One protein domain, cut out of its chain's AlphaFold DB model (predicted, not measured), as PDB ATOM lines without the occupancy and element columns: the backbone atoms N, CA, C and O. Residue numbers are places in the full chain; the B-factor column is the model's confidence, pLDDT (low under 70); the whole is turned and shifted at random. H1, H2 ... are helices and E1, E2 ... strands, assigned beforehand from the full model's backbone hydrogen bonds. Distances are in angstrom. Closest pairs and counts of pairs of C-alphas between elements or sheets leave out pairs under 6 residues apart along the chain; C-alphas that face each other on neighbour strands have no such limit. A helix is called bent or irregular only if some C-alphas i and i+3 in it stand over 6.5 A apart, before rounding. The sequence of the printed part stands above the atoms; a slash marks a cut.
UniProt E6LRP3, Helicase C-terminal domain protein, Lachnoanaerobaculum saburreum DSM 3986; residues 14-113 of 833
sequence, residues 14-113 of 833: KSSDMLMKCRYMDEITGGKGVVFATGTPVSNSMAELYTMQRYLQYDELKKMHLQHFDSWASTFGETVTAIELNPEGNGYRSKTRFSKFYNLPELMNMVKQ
ATOM      1  N   LYS A  14     -36.972 -60.035 -37.870       85.88
ATOM      2  CA  LYS A  14     -38.103 -59.824 -36.949       85.88
ATOM      3  C   LYS A  14     -38.933 -58.601 -37.340       85.88
ATOM      4  O   LYS A  14     -40.158 -58.640 -37.283       85.88
ATOM      5  N   SER A  15     -38.269 -57.522 -37.752       85.06
ATOM      6  CA  SER A  15     -38.939 -56.286 -38.158       85.06
ATOM      7  C   SER A  15     -39.692 -56.457 -39.479       85.06
ATOM      8  O   SER A  15     -40.782 -55.901 -39.628       85.06
ATOM      9  N   SER A  16     -39.145 -57.243 -40.410       85.88
ATOM     10  CA  SER A  16     -39.806 -57.598 -41.672       85.88
ATOM     11  C   SER A  16     -41.015 -58.511 -41.460       85.88
ATOM     12  O   SER A  16     -42.068 -58.256 -42.038       85.88
ATOM     13  N   ASP A  17     -40.906 -59.519 -40.592       92.25
ATOM     14  CA  ASP A  17     -42.033 -60.386 -40.214       92.25
ATOM     15  C   ASP A  17     -43.179 -59.583 -39.575       92.25
ATOM     16  O   ASP A  17     -44.339 -59.730 -39.963       92.25
ATOM     17  N   MET A  18     -42.860 -58.656 -38.662       91.94
ATOM     18  CA  MET A  18     -43.869 -57.772 -38.069       91.94
ATOM     19  C   MET A  18     -44.550 -56.885 -39.118       91.94
ATOM     20  O   MET A  18     -45.768 -56.728 -39.071       91.94
ATOM     21  N   LEU A  19     -43.800 -56.355 -40.098       90.69
ATOM     22  CA  LEU A  19     -44.384 -55.587 -41.203       90.69
ATOM     23  C   LEU A  19     -45.402 -56.430 -41.971       90.69
ATOM     24  O   LEU A  19     -46.519 -55.977 -42.186       90.69
ATOM     25  N   MET A  20     -45.020 -57.644 -42.379       91.81
ATOM     26  CA  MET A  20     -45.892 -58.528 -43.158       91.81
ATOM     27  C   MET A  20     -47.184 -58.832 -42.400       91.81
ATOM     28  O   MET A  20     -48.261 -58.778 -42.983       91.81
ATOM     29  N   LYS A  21     -47.086 -59.078 -41.088       93.75
ATOM     30  CA  LYS A  21     -48.250 -59.292 -40.221       93.75
ATOM     31  C   LYS A  21     -49.136 -58.055 -40.123       93.75
ATOM     32  O   LYS A  21     -50.344 -58.193 -40.273       93.75
ATOM     33  N   CYS A  22     -48.564 -56.866 -39.922       92.38
ATOM     34  CA  CYS A  22     -49.341 -55.621 -39.895       92.38
ATOM     35  C   CYS A  22     -50.070 -55.407 -41.226       92.38
ATOM     36  O   CYS A  22     -51.278 -55.215 -41.232       92.38
ATOM     37  N   ARG A  23     -49.365 -55.564 -42.353       90.25
ATOM     38  CA  ARG A  23     -49.941 -55.414 -43.698       90.25
ATOM     39  C   ARG A  23     -51.057 -56.412 -43.976       90.25
ATOM     40  O   ARG A  23     -52.108 -56.019 -44.462       90.25
ATOM     41  N   TYR A  24     -50.855 -57.677 -43.619       92.00
ATOM     42  CA  TYR A  24     -51.891 -58.696 -43.756       92.00
ATOM     43  C   TYR A  24     -53.126 -58.368 -42.906       92.00
ATOM     44  O   TYR A  24     -54.255 -58.467 -43.384       92.00
ATOM     45  N   MET A  25     -52.925 -57.930 -41.659       92.56
ATOM     46  CA  MET A  25     -54.023 -57.510 -40.786       92.56
ATOM     47  C   MET A  25     -54.752 -56.276 -41.332       92.56
ATOM     48  O   MET A  25     -55.981 -56.219 -41.270       92.56
ATOM     49  N   ASP A  26     -54.033 -55.308 -41.895       88.44
ATOM     50  CA  ASP A  26     -54.628 -54.125 -42.520       88.44
ATOM     51  C   ASP A  26     -55.482 -54.497 -43.735       88.44
ATOM     52  O   ASP A  26     -56.599 -53.997 -43.858       88.44
ATOM     53  N   GLU A  27     -55.008 -55.420 -44.580       88.12
ATOM     54  CA  GLU A  27     -55.739 -55.920 -45.752       88.12
ATOM     55  C   GLU A  27     -57.063 -56.591 -45.368       88.12
ATOM     56  O   GLU A  27     -58.089 -56.333 -45.998       88.12
ATOM     57  N   ILE A  28     -57.073 -57.420 -44.317       93.81
ATOM     58  CA  ILE A  28     -58.288 -58.143 -43.907       93.81
ATOM     59  C   ILE A  28     -59.246 -57.294 -43.059       93.81
ATOM     60  O   ILE A  28     -60.443 -57.573 -43.036       93.81
ATOM     61  N   THR A  29     -58.749 -56.282 -42.339       89.25
ATOM     62  CA  THR A  29     -59.565 -55.460 -41.420       89.25
ATOM     63  C   THR A  29     -59.906 -54.071 -41.955       89.25
ATOM     64  O   THR A  29     -60.689 -53.355 -41.327       89.25
ATOM     65  N   GLY A  30     -59.325 -53.666 -43.087       84.38
ATOM     66  CA  GLY A  30     -59.416 -52.296 -43.590       84.38
ATOM     67  C   GLY A  30     -58.720 -51.286 -42.670       84.38
ATOM     68  O   GLY A  30     -59.273 -50.218 -42.419       84.38
ATOM     69  N   GLY A  31     -57.555 -51.652 -42.120       80.25
ATOM     70  CA  GLY A  31     -56.726 -50.787 -41.263       80.25
ATOM     71  C   GLY A  31     -57.212 -50.613 -39.817       80.25
ATOM     72  O   GLY A  31     -56.879 -49.622 -39.173       80.25
ATOM     73  N   LYS A  32     -58.036 -51.533 -39.292       81.81
ATOM     74  CA  LYS A  32     -58.634 -51.441 -37.937       81.81
ATOM     75  C   LYS A  32     -58.176 -52.539 -36.970       81.81
ATOM     76  O   LYS A  32     -58.707 -52.645 -35.868       81.81
ATOM     77  N   GLY A  33     -57.241 -53.390 -37.388       80.00
ATOM     78  CA  GLY A  33     -56.875 -54.615 -36.672       80.00
ATOM     79  C   GLY A  33     -55.668 -54.517 -35.740       80.00
ATOM     80  O   GLY A  33     -55.442 -55.450 -34.973       80.00
ATOM     81  N   VAL A  34     -54.877 -53.439 -35.802       89.44
ATOM     82  CA  VAL A  34     -53.573 -53.352 -35.123       89.44
ATOM     83  C   VAL A  34     -53.488 -52.088 -34.271       89.44
ATOM     84  O   VAL A  34     -53.664 -50.982 -34.770       89.44
ATOM     85  N   VAL A  35     -53.187 -52.252 -32.980       89.25
ATOM     86  CA  VAL A  35     -52.954 -51.149 -32.037       89.25
ATOM     87  C   VAL A  35     -51.685 -51.437 -31.251       89.25
ATOM     88  O   VAL A  35     -51.526 -52.526 -30.696       89.25
ATOM     89  N   PHE A  36     -50.775 -50.467 -31.209       89.69
ATOM     90  CA  PHE A  36     -49.553 -50.549 -30.413       89.69
ATOM     91  C   PHE A  36     -49.712 -49.713 -29.143       89.69
ATOM     92  O   PHE A  36     -50.298 -48.634 -29.170       89.69
ATOM     93  N   ALA A  37     -49.157 -50.203 -28.036       86.81
ATOM     94  CA  ALA A  37     -49.084 -49.476 -26.776       86.81
ATOM     95  C   ALA A  37     -47.631 -49.451 -26.299       86.81
ATOM     96  O   ALA A  37     -46.973 -50.489 -26.226       86.81
ATOM     97  N   THR A  38     -47.123 -48.263 -25.992       80.56
ATOM     98  CA  THR A  38     -45.748 -48.066 -25.529       80.56
ATOM     99  C   THR A  38     -45.665 -46.823 -24.654       80.56
ATOM    100  O   THR A  38     -46.313 -45.819 -24.939       80.56
ATOM    101  N   GLY A  39     -44.866 -46.888 -23.587       72.19
ATOM    102  CA  GLY A  39     -44.541 -45.715 -22.768       72.19
ATOM    103  C   GLY A  39     -43.476 -44.815 -23.402       72.19
ATOM    104  O   GLY A  39     -43.290 -43.687 -22.960       72.19
ATOM    105  N   THR A  40     -42.774 -45.304 -24.429       70.88
ATOM    106  CA  THR A  40     -41.714 -44.580 -25.144       70.88
ATOM    107  C   THR A  40     -41.803 -44.929 -26.634       70.88
ATOM    108  O   THR A  40     -41.271 -45.965 -27.045       70.88
ATOM    109  N   PRO A  41     -42.522 -44.137 -27.452       67.50
ATOM    110  CA  PRO A  41     -42.753 -44.453 -28.866       67.50
ATOM    111  C   PRO A  41     -41.476 -44.429 -29.705       67.50
ATOM    112  O   PRO A  41     -41.382 -45.138 -30.704       67.50
ATOM    113  N   VAL A  42     -40.480 -43.665 -29.258       72.94
ATOM    114  CA  VAL A  42     -39.110 -43.692 -29.765       72.94
ATOM    115  C   VAL A  42     -38.190 -43.961 -28.585       72.94
ATOM    116  O   VAL A  42     -38.296 -43.305 -27.549       72.94
ATOM    117  N   SER A  43     -37.329 -44.965 -28.714       62.94
ATOM    118  CA  SER A  43     -36.523 -45.492 -27.609       62.94
ATOM    119  C   SER A  43     -35.018 -45.355 -27.835       62.94
ATOM    120  O   SER A  43     -34.264 -45.238 -26.865       62.94
ATOM    121  N   ASN A  44     -34.566 -45.378 -29.094       64.12
ATOM    122  CA  ASN A  44     -33.141 -45.489 -29.402       64.12
ATOM    123  C   ASN A  44     -32.678 -44.724 -30.654       64.12
ATOM    124  O   ASN A  44     -31.513 -44.324 -30.693       64.12
ATOM    125  N   SER A  45     -33.525 -44.539 -31.675       69.56
ATOM    126  CA  SER A  45     -33.153 -43.789 -32.887       69.56
ATOM    127  C   SER A  45     -34.352 -43.194 -33.631       69.56
ATOM    128  O   SER A  45     -35.461 -43.719 -33.569       69.56
ATOM    129  N   MET A  46     -34.115 -42.134 -34.414       71.31
ATOM    130  CA  MET A  46     -35.133 -41.518 -35.284       71.31
ATOM    131  C   MET A  46     -35.714 -42.505 -36.311       71.31
ATOM    132  O   MET A  46     -36.875 -42.390 -36.696       71.31
ATOM    133  N   ALA A  47     -34.942 -43.520 -36.719       79.50
ATOM    134  CA  ALA A  47     -35.410 -44.563 -37.630       79.50
ATOM    135  C   ALA A  47     -36.513 -45.450 -37.014       79.50
ATOM    136  O   ALA A  47     -37.287 -46.068 -37.749       79.50
ATOM    137  N   GLU A  48     -36.631 -45.505 -35.682       82.44
ATOM    138  CA  GLU A  48     -37.729 -46.216 -35.013       82.44
ATOM    139  C   GLU A  48     -39.075 -45.545 -35.289       82.44
ATOM    140  O   GLU A  48     -40.053 -46.246 -35.543       82.44
ATOM    141  N   LEU A  49     -39.118 -44.208 -35.346       84.69
ATOM    142  CA  LEU A  49     -40.334 -43.475 -35.700       84.69
ATOM    143  C   LEU A  49     -40.793 -43.829 -37.120       84.69
ATOM    144  O   LEU A  49     -41.970 -44.116 -37.336       84.69
ATOM    145  N   TYR A  50     -39.857 -43.866 -38.073       87.50
ATOM    146  CA  TYR A  50     -40.138 -44.316 -39.436       87.50
ATOM    147  C   TYR A  50     -40.612 -45.774 -39.470       87.50
ATOM    148  O   TYR A  50     -41.545 -46.118 -40.193       87.50
ATOM    149  N   THR A  51     -40.007 -46.638 -38.654       88.19
ATOM    150  CA  THR A  51     -40.411 -48.044 -38.537       88.19
ATOM    151  C   THR A  51     -41.852 -48.166 -38.026       88.19
ATOM    152  O   THR A  51     -42.627 -48.937 -38.586       88.19
ATOM    153  N   MET A  52     -42.242 -47.367 -37.025       89.38
ATOM    154  CA  MET A  52     -43.621 -47.313 -36.524       89.38
ATOM    155  C   MET A  52     -44.597 -46.759 -37.569       89.38
ATOM    156  O   MET A  52     -45.646 -47.363 -37.786       89.38
ATOM    157  N   GLN A  53     -44.237 -45.683 -38.282       89.75
ATOM    158  CA  GLN A  53     -45.027 -45.170 -39.415       89.75
ATOM    159  C   GLN A  53     -45.203 -46.235 -40.500       89.75
ATOM    160  O   GLN A  53     -46.281 -46.403 -41.056       89.75
ATOM    161  N   ARG A  54     -44.168 -47.029 -40.771       89.94
ATOM    162  CA  ARG A  54     -44.259 -48.144 -41.712       89.94
ATOM    163  C   ARG A  54     -45.180 -49.269 -41.255       89.94
ATOM    164  O   ARG A  54     -45.692 -49.980 -42.112       89.94
ATOM    165  N   TYR A  55     -45.353 -49.471 -39.952       90.88
ATOM    166  CA  TYR A  55     -46.280 -50.473 -39.429       90.88
ATOM    167  C   TYR A  55     -47.723 -49.979 -39.397       90.88
ATOM    168  O   TYR A  55     -48.613 -50.764 -39.695       90.88
ATOM    169  N   LEU A  56     -47.946 -48.709 -39.050       90.62
ATOM    170  CA  LEU A  56     -49.278 -48.190 -38.710       90.62
ATOM    171  C   LEU A  56     -49.825 -47.148 -39.706       90.62
ATOM    172  O   LEU A  56     -51.002 -46.817 -39.658       90.62
ATOM    173  N   GLN A  57     -48.991 -46.622 -40.605       90.31
ATOM    174  CA  GLN A  57     -49.308 -45.522 -41.531       90.31
ATOM    175  C   GLN A  57     -48.731 -45.772 -42.950       90.31
ATOM    176  O   GLN A  57     -48.461 -44.851 -43.721       90.31
ATOM    177  N   TYR A  58     -48.534 -47.035 -43.345       90.12
ATOM    178  CA  TYR A  58     -47.844 -47.382 -44.599       90.12
ATOM    179  C   TYR A  58     -48.496 -46.799 -45.866       90.12
ATOM    180  O   TYR A  58     -47.794 -46.343 -46.767       90.12
ATOM    181  N   ASP A  59     -49.830 -46.804 -45.959       88.88
ATOM    182  CA  ASP A  59     -50.520 -46.336 -47.166       88.88
ATOM    183  C   ASP A  59     -50.369 -44.818 -47.371       88.88
ATOM    184  O   ASP A  59     -50.248 -44.368 -48.509       88.88
ATOM    185  N   GLU A  60     -50.297 -44.031 -46.293       89.19
ATOM    186  CA  GLU A  60     -49.994 -42.594 -46.371       89.19
ATOM    187  C   GLU A  60     -48.534 -42.349 -46.766       89.19
ATOM    188  O   GLU A  60     -48.272 -41.557 -47.674       89.19
ATOM    189  N   LEU A  61     -47.580 -43.100 -46.195       91.62
ATOM    190  CA  LEU A  61     -46.180 -43.048 -46.643       91.62
ATOM    191  C   LEU A  61     -46.059 -43.352 -48.142       91.62
ATOM    192  O   LEU A  61     -45.291 -42.704 -48.852       91.62
ATOM    193  N   LYS A  62     -46.840 -44.312 -48.648       90.88
ATOM    194  CA  LYS A  62     -46.881 -44.652 -50.074       90.88
ATOM    195  C   LYS A  62     -47.433 -43.505 -50.926       90.88
ATOM    196  O   LYS A  62     -46.834 -43.211 -51.959       90.88
ATOM    197  N   LYS A  63     -48.525 -42.853 -50.507       91.31
ATOM    198  CA  LYS A  63     -49.111 -41.689 -51.208       91.31
ATOM    199  C   LYS A  63     -48.137 -40.517 -51.302       91.31
ATOM    200  O   LYS A  63     -48.113 -39.832 -52.315       91.31
ATOM    201  N   MET A  64     -47.327 -40.312 -50.267       88.88
ATOM    202  CA  MET A  64     -46.326 -39.244 -50.214       88.88
ATOM    203  C   MET A  64     -44.982 -39.628 -50.854       88.88
ATOM    204  O   MET A  64     -44.051 -38.833 -50.830       88.88
ATOM    205  N   HIS A  65     -44.854 -40.835 -51.419       90.31
ATOM    206  CA  HIS A  65     -43.598 -41.373 -51.958       90.31
ATOM    207  C   HIS A  65     -42.459 -41.510 -50.922       90.31
ATOM    208  O   HIS A  65     -41.283 -41.543 -51.275       90.31
ATOM    209  N   LEU A  66     -42.802 -41.691 -49.643       90.69
ATOM    210  CA  LEU A  66     -41.878 -41.813 -48.504       90.69
ATOM    211  C   LEU A  66     -41.759 -43.252 -47.972       90.69
ATOM    212  O   LEU A  66     -41.513 -43.477 -46.794       90.69
ATOM    213  N   GLN A  67     -41.953 -44.250 -48.835       88.06
ATOM    214  CA  GLN A  67     -41.891 -45.681 -48.481       88.06
ATOM    215  C   GLN A  67     -40.456 -46.238 -48.393       88.06
ATOM    216  O   GLN A  67     -40.244 -47.358 -47.911       88.06
ATOM    217  N   HIS A  68     -39.459 -45.448 -48.799       87.19
ATOM    218  CA  HIS A  68     -38.044 -45.729 -48.579       87.19
ATOM    219  C   HIS A  68     -37.486 -44.809 -47.494       87.19
ATOM    220  O   HIS A  68     -37.785 -43.617 -47.465       87.19
ATOM    221  N   PHE A  69     -36.637 -45.367 -46.625       85.31
ATOM    222  CA  PHE A  69     -36.062 -44.610 -45.514       85.31
ATOM    223  C   PHE A  69     -35.228 -43.421 -45.997       85.31
ATOM    224  O   PHE A  69     -35.344 -42.356 -45.414       85.31
ATOM    225  N   ASP A  70     -34.451 -43.568 -47.077       84.00
ATOM    226  CA  ASP A  70     -33.646 -42.464 -47.617       84.00
ATOM    227  C   ASP A  70     -34.518 -41.272 -48.055       84.00
ATOM    228  O   ASP A  70     -34.175 -40.136 -47.743       84.00
ATOM    229  N   SER A  71     -35.669 -41.518 -48.697       86.88
ATOM    230  CA  SER A  71     -36.623 -40.471 -49.102       86.88
ATOM    231  C   SER A  71     -37.276 -39.788 -47.900       86.88
ATOM    232  O   SER A  71     -37.454 -38.571 -47.875       86.88
ATOM    233  N   TRP A  72     -37.628 -40.566 -46.876       88.25
ATOM    234  CA  TRP A  72     -38.161 -40.025 -45.627       88.25
ATOM    235  C   TRP A  72     -37.101 -39.205 -44.874       88.25
ATOM    236  O   TRP A  72     -37.376 -38.094 -44.427       88.25
ATOM    237  N   ALA A  73     -35.869 -39.712 -44.799       84.25
ATOM    238  CA  ALA A  73     -34.750 -39.076 -44.118       84.25
ATOM    239  C   ALA A  73     -34.274 -37.805 -44.829       84.25
ATOM    240  O   ALA A  73     -33.901 -36.861 -44.150       84.25
ATOM    241  N   SER A  74     -34.317 -37.732 -46.162       82.75
ATOM    242  CA  SER A  74     -34.004 -36.493 -46.887       82.75
ATOM    243  C   SER A  74     -35.088 -35.424 -46.734       82.75
ATOM    244  O   SER A  74     -34.805 -34.241 -46.871       82.75
ATOM    245  N   THR A  75     -36.335 -35.831 -46.476       83.31
ATOM    246  CA  THR A  75     -37.473 -34.910 -46.323       83.31
ATOM    247  C   THR A  75     -37.540 -34.317 -44.919       83.31
ATOM    248  O   THR A  75     -37.831 -33.130 -44.754       83.31
ATOM    249  N   PHE A  76     -37.293 -35.154 -43.910       83.19
ATOM    250  CA  PHE A  76     -37.493 -34.797 -42.507       83.19
ATOM    251  C   PHE A  76     -36.212 -34.744 -41.691       83.19
ATOM    252  O   PHE A  76     -36.275 -34.510 -40.493       83.19
ATOM    253  N   GLY A  77     -35.054 -35.010 -42.274       77.38
ATOM    254  CA  GLY A  77     -33.835 -35.253 -41.526       77.38
ATOM    255  C   GLY A  77     -32.683 -34.346 -41.878       77.38
ATOM    256  O   GLY A  77     -32.467 -34.034 -43.043       77.38
ATOM    257  N   GLU A  78     -31.890 -34.012 -40.868       75.50
ATOM    258  CA  GLU A  78     -30.685 -33.211 -41.019       75.50
ATOM    259  C   GLU A  78     -29.493 -33.880 -40.321       75.50
ATOM    260  O   GLU A  78     -29.565 -34.349 -39.174       75.50
ATOM    261  N   THR A  79     -28.366 -33.927 -41.028       75.12
ATOM    262  CA  THR A  79     -27.091 -34.373 -40.470       75.12
ATOM    263  C   THR A  79     -26.333 -33.194 -39.885       75.12
ATOM    264  O   THR A  79     -26.095 -32.219 -40.584       75.12
ATOM    265  N   VAL A  80     -25.888 -33.312 -38.634       71.44
ATOM    266  CA  VAL A  80     -25.010 -32.327 -37.994       71.44
ATOM    267  C   VAL A  80     -23.710 -33.007 -37.614       71.44
ATOM    268  O   VAL A  80     -23.690 -34.138 -37.115       71.44
ATOM    269  N   THR A  81     -22.617 -32.301 -37.858       69.25
ATOM    270  CA  THR A  81     -21.286 -32.670 -37.395       69.25
ATOM    271  C   THR A  81     -21.062 -32.037 -36.030       69.25
ATOM    272  O   THR A  81     -21.120 -30.820 -35.891       69.25
ATOM    273  N   ALA A  82     -20.853 -32.869 -35.009       70.00
ATOM    274  CA  ALA A  82     -20.620 -32.417 -33.644       70.00
ATOM    275  C   ALA A  82     -19.372 -33.083 -33.060       70.00
ATOM    276  O   ALA A  82     -19.097 -34.256 -33.315       70.00
ATOM    277  N   ILE A  83     -18.636 -32.326 -32.246       71.75
ATOM    278  CA  ILE A  83     -17.521 -32.851 -31.457       71.75
ATOM    279  C   ILE A  83     -18.089 -33.716 -30.330       71.75
ATOM    280  O   ILE A  83     -18.903 -33.261 -29.524       71.75
ATOM    281  N   GLU A  84     -17.640 -34.964 -30.272       74.00
ATOM    282  CA  GLU A  84     -18.090 -35.975 -29.326       74.00
ATOM    283  C   GLU A  84     -16.916 -36.575 -28.562       74.00
ATOM    284  O   GLU A  84     -15.859 -36.823 -29.138       74.00
ATOM    285  N   LEU A  85     -17.128 -36.876 -27.277       72.12
ATOM    286  CA  LEU A  85     -16.181 -37.650 -26.484       72.12
ATOM    287  C   LEU A  85     -15.923 -39.002 -27.155       72.12
ATOM    288  O   LEU A  85     -16.852 -39.702 -27.593       72.12
ATOM    289  N   ASN A  86     -14.652 -39.364 -27.208       70.00
ATOM    290  CA  ASN A  86     -14.209 -40.680 -27.617       70.00
ATOM    291  C   ASN A  86     -14.752 -41.763 -26.664       70.00
ATOM    292  O   ASN A  86     -14.909 -41.499 -25.470       70.00
ATOM    293  N   PRO A  87     -15.052 -42.985 -27.157       62.00
ATOM    294  CA  PRO A  87     -15.471 -44.084 -26.292       62.00
ATOM    295  C   PRO A  87     -14.484 -44.320 -25.154       62.00
ATOM    296  O   PRO A  87     -14.904 -44.579 -24.045       62.00
ATOM    297  N   GLU A  88     -13.187 -44.154 -25.393       59.97
ATOM    298  CA  GLU A  88     -12.133 -44.404 -24.407       59.97
ATOM    299  C   GLU A  88     -12.139 -43.415 -23.221       59.97
ATOM    300  O   GLU A  88     -11.378 -43.587 -22.277       59.97
ATOM    301  N   GLY A  89     -12.991 -42.383 -23.244       55.00
ATOM    302  CA  GLY A  89     -13.098 -41.376 -22.183       55.00
ATOM    303  C   GLY A  89     -12.057 -40.259 -22.281       55.00
ATOM    304  O   GLY A  89     -12.308 -39.161 -21.791       55.00
ATOM    305  N   ASN A  90     -10.952 -40.503 -22.992       55.59
ATOM    306  CA  ASN A  90      -9.873 -39.547 -23.209       55.59
ATOM    307  C   ASN A  90      -9.869 -39.072 -24.673       55.59
ATOM    308  O   ASN A  90      -9.690 -39.850 -25.611       55.59
ATOM    309  N   GLY A  91     -10.090 -37.771 -24.864       60.66
ATOM    310  CA  GLY A  91     -10.084 -37.118 -26.172       60.66
ATOM    311  C   GLY A  91     -11.456 -36.991 -26.841       60.66
ATOM    312  O   GLY A  91     -12.480 -37.500 -26.375       60.66
ATOM    313  N   TYR A  92     -11.459 -36.277 -27.961       69.06
ATOM    314  CA  TYR A  92     -12.654 -35.913 -28.713       69.06
ATOM    315  C   TYR A  92     -12.483 -36.280 -30.179       69.06
ATOM    316  O   TYR A  92     -11.365 -36.439 -30.665       69.06
ATOM    317  N   ARG A  93     -13.605 -36.431 -30.878       67.31
ATOM    318  CA  ARG A  93     -13.628 -36.573 -32.330       67.31
ATOM    319  C   ARG A  93     -14.824 -35.854 -32.916       67.31
ATOM    320  O   ARG A  93     -15.928 -35.919 -32.369       67.31
ATOM    321  N   SER A  94     -14.618 -35.233 -34.066       69.56
ATOM    322  CA  SER A  94     -15.719 -34.752 -34.885       69.56
ATOM    323  C   SER A  94     -16.496 -35.944 -35.449       69.56
ATOM    324  O   SER A  94     -15.913 -36.898 -35.975       69.56
ATOM    325  N   LYS A  95     -17.821 -35.946 -35.284       70.44
ATOM    326  CA  LYS A  95     -18.677 -37.030 -35.764       70.44
ATOM    327  C   LYS A  95     -19.964 -36.493 -36.369       70.44
ATOM    328  O   LYS A  95     -20.765 -35.849 -35.698       70.44
ATOM    329  N   THR A  96     -20.197 -36.836 -37.632       73.25
ATOM    330  CA  THR A  96     -21.448 -36.530 -38.328       73.25
ATOM    331  C   THR A  96     -22.537 -37.525 -37.936       73.25
ATOM    332  O   THR A  96     -22.388 -38.748 -38.075       73.25
ATOM    333  N   ARG A  97     -23.653 -37.002 -37.428       70.25
ATOM    334  CA  ARG A  97     -24.831 -37.777 -37.026       70.25
ATOM    335  C   ARG A  97     -26.085 -37.200 -37.639       70.25
ATOM    336  O   ARG A  97     -26.215 -35.994 -37.799       70.25
ATOM    337  N   PHE A  98     -27.037 -38.077 -37.912       69.62
ATOM    338  CA  PHE A  98     -28.407 -37.673 -38.184       69.62
ATOM    339  C   PHE A  98     -29.012 -37.170 -36.869       69.62
ATOM    340  O   PHE A  98     -29.263 -37.979 -35.976       69.62
ATOM    341  N   SER A  99     -29.089 -35.845 -36.705       63.06
ATOM    342  CA  SER A  99     -29.163 -35.201 -35.383       63.06
ATOM    343  C   SER A  99     -30.450 -34.397 -35.131       63.06
ATOM    344  O   SER A  99     -30.835 -34.197 -33.979       63.06
ATOM    345  N   LYS A 100     -31.125 -33.939 -36.191       65.94
ATOM    346  CA  LYS A 100     -32.291 -33.052 -36.095       65.94
ATOM    347  C   LYS A 100     -33.355 -33.436 -37.114       65.94
ATOM    348  O   LYS A 100     -33.040 -33.969 -38.181       65.94
ATOM    349  N   PHE A 101     -34.611 -33.153 -36.773       70.50
ATOM    350  CA  PHE A 101     -35.688 -33.148 -37.752       70.50
ATOM    351  C   PHE A 101     -35.770 -31.786 -38.449       70.50
ATOM    352  O   PHE A 101     -35.897 -30.757 -37.787       70.50
ATOM    353  N   TYR A 102     -35.759 -31.798 -39.778       67.62
ATOM    354  CA  TYR A 102     -36.194 -30.678 -40.608       67.62
ATOM    355  C   TYR A 102     -37.698 -30.836 -40.892       67.62
ATOM    356  O   TYR A 102     -38.190 -31.962 -40.965       67.62
ATOM    357  N   ASN A 103     -38.458 -29.743 -41.023       71.75
ATOM    358  CA  ASN A 103     -39.923 -29.791 -41.215       71.75
ATOM    359  C   ASN A 103     -40.673 -30.584 -40.116       71.75
ATOM    360  O   ASN A 103     -41.581 -31.378 -40.385       71.75
ATOM    361  N   LEU A 104     -40.280 -30.396 -38.848       74.50
ATOM    362  CA  LEU A 104     -40.910 -31.077 -37.712       74.50
ATOM    363  C   LEU A 104     -42.442 -30.876 -37.623       74.50
ATOM    364  O   LEU A 104     -43.124 -31.847 -37.294       74.50
ATOM    365  N   PRO A 105     -43.030 -29.695 -37.915       75.69
ATOM    366  CA  PRO A 105     -44.486 -29.525 -37.899       75.69
ATOM    367  C   PRO A 105     -45.211 -30.490 -38.843       75.69
ATOM    368  O   PRO A 105     -46.205 -31.110 -38.461       75.69
ATOM    369  N   GLU A 106     -44.701 -30.649 -40.061       83.81
ATOM    370  CA  GLU A 106     -45.241 -31.532 -41.089       83.81
ATOM    371  C   GLU A 106     -45.113 -32.999 -40.665       83.81
ATOM    372  O   GLU A 106     -46.098 -33.742 -40.710       83.81
ATOM    373  N   LEU A 107     -43.942 -33.394 -40.155       83.81
ATOM    374  CA  LEU A 107     -43.730 -34.733 -39.607       83.81
ATOM    375  C   LEU A 107     -44.681 -35.024 -38.437       83.81
ATOM    376  O   LEU A 107     -45.304 -36.082 -38.389       83.81
ATOM    377  N   MET A 108     -44.834 -34.089 -37.500       81.75
ATOM    378  CA  MET A 108     -45.705 -34.267 -36.338       81.75
ATOM    379  C   MET A 108     -47.181 -34.321 -36.723       81.75
ATOM    380  O   MET A 108     -47.934 -35.081 -36.114       81.75
ATOM    381  N   ASN A 109     -47.602 -33.578 -37.748       83.44
ATOM    382  CA  ASN A 109     -48.949 -33.701 -38.303       83.44
ATOM    383  C   ASN A 109     -49.199 -35.098 -38.880       83.44
ATOM    384  O   ASN A 109     -50.293 -35.624 -38.701       83.44
ATOM    385  N   MET A 110     -48.202 -35.717 -39.518       86.38
ATOM    386  CA  MET A 110     -48.308 -37.112 -39.958       86.38
ATOM    387  C   MET A 110     -48.357 -38.069 -38.768       86.38
ATOM    388  O   MET A 110     -49.246 -38.916 -38.705       86.38
ATOM    389  N   VAL A 111     -47.453 -37.911 -37.797       85.12
ATOM    390  CA  VAL A 111     -47.347 -38.805 -36.633       85.12
ATOM    391  C   VAL A 111     -48.617 -38.799 -35.786       85.12
ATOM    392  O   VAL A 111     -49.112 -39.860 -35.403       85.12
ATOM    393  N   LYS A 112     -49.210 -37.624 -35.558       84.38
ATOM    394  CA  LYS A 112     -50.451 -37.470 -34.784       84.38
ATOM    395  C   LYS A 112     -51.676 -38.133 -35.430       84.38
ATOM    396  O   LYS A 112     -52.691 -38.276 -34.759       84.38
ATOM    397  N   GLN A 113     -51.607 -38.561 -36.697       86.44
ATOM    398  CA  GLN A 113     -52.704 -39.309 -37.331       86.44
ATOM    399  C   GLN A 113     -52.817 -40.747 -36.818       86.44
ATOM    400  O   GLN A 113     -53.917 -41.295 -36.821       86.44
TER     401      GLN A 113
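What this domain is: This is residues 14 to 113 of the 833 residues of the protein "Helicase C-terminal domain protein" of Lachnoanaerobaculum saburreum DSM 3986 (UniProt E6LRP3). A loose cluster of five helices has H2 at its middle, and a long, bent hairpin of two strands, E1 and E2, reaches away from it as an arm that makes much of the length. H1, the longest helix, packs on H2 with residues 18 to 23, while the short helices H3, H4 and H5 gather round other parts of H2. The printed part has 100 residues, with the order H1 H2 H3 H4 E1 E2 H5, an antiparallel sheet E1 - E2, and a mixed class of helices and strands. The whole is loose, with a radius of gyration of the C-alphas of 16.7 A and spans of 55 by 26 by 22 A.

Where its parts are: Find C-alpha 14 at (-38.103, -59.824, -36.949); from there H1 runs through residues 14 to 29, 22.4 A long. Past residues 30 to 45, which hold no named element, H2 takes residues 46 to 56, 16.0 A, and begins with C-alpha 46 at (-35.133, -41.518, -35.284). H3 follows at residues 58 to 63, 8.8 A, and H4 at residues 69 to 76, 10.4 A. Look next at E1, residues 77 to 85, 23.3 A, which bends by 55 degrees at residue 81. E2, residues 92 to 101, 24.9 A, bends by 53 degrees at residue 96. H5, residues 104 to 111, 10.1 A, ends with C-alpha 111 at (-47.347, -38.805, -36.633).

How they stand to each other: Start at H1, which touches H2 with residues 18 to 23 alone, the same way at a shallow tilt of 31 degrees; their closest C-alphas, of Leu 19 and Tyr 55, are 5.7 A apart. H2 and H3 are close but not clearly touching, with the closest C-alphas, of Arg 54 and Leu 61, at 7.3 A. H2 and H4 only just touch, with 3 pairs of C-alphas within 8 A, the closest those of Tyr 50 and Phe 69 at 7.3 A. On the hairpin E1 and E2, antiparallel at 154 degrees, find N 82 and O 95 at 3.1 A and N 93 and O 84 at 2.9 A, both within hydrogen-bond range. H5 is close to H4 but not clearly touching, with the closest C-alphas, of Phe 76 and Leu 107, at 6.9 A. H1 is apart from H4, H5 and both strands. In H1, H3, H4 and H5 every O i to N i+4 pair is within hydrogen-bond range; in H2, 6 of 7 are.

The domain as a whole: The two C-alphas farthest apart, of Ile 28 and Asn 90, are 55.8 A from each other. The printed part has no cut, and the link from H1 to H2 is long. The mean pLDDT of the printed part is 80.6; look for values under 70 at residues 41, 43 to 45, 81, 87 to 94, 98 to 100 and 102.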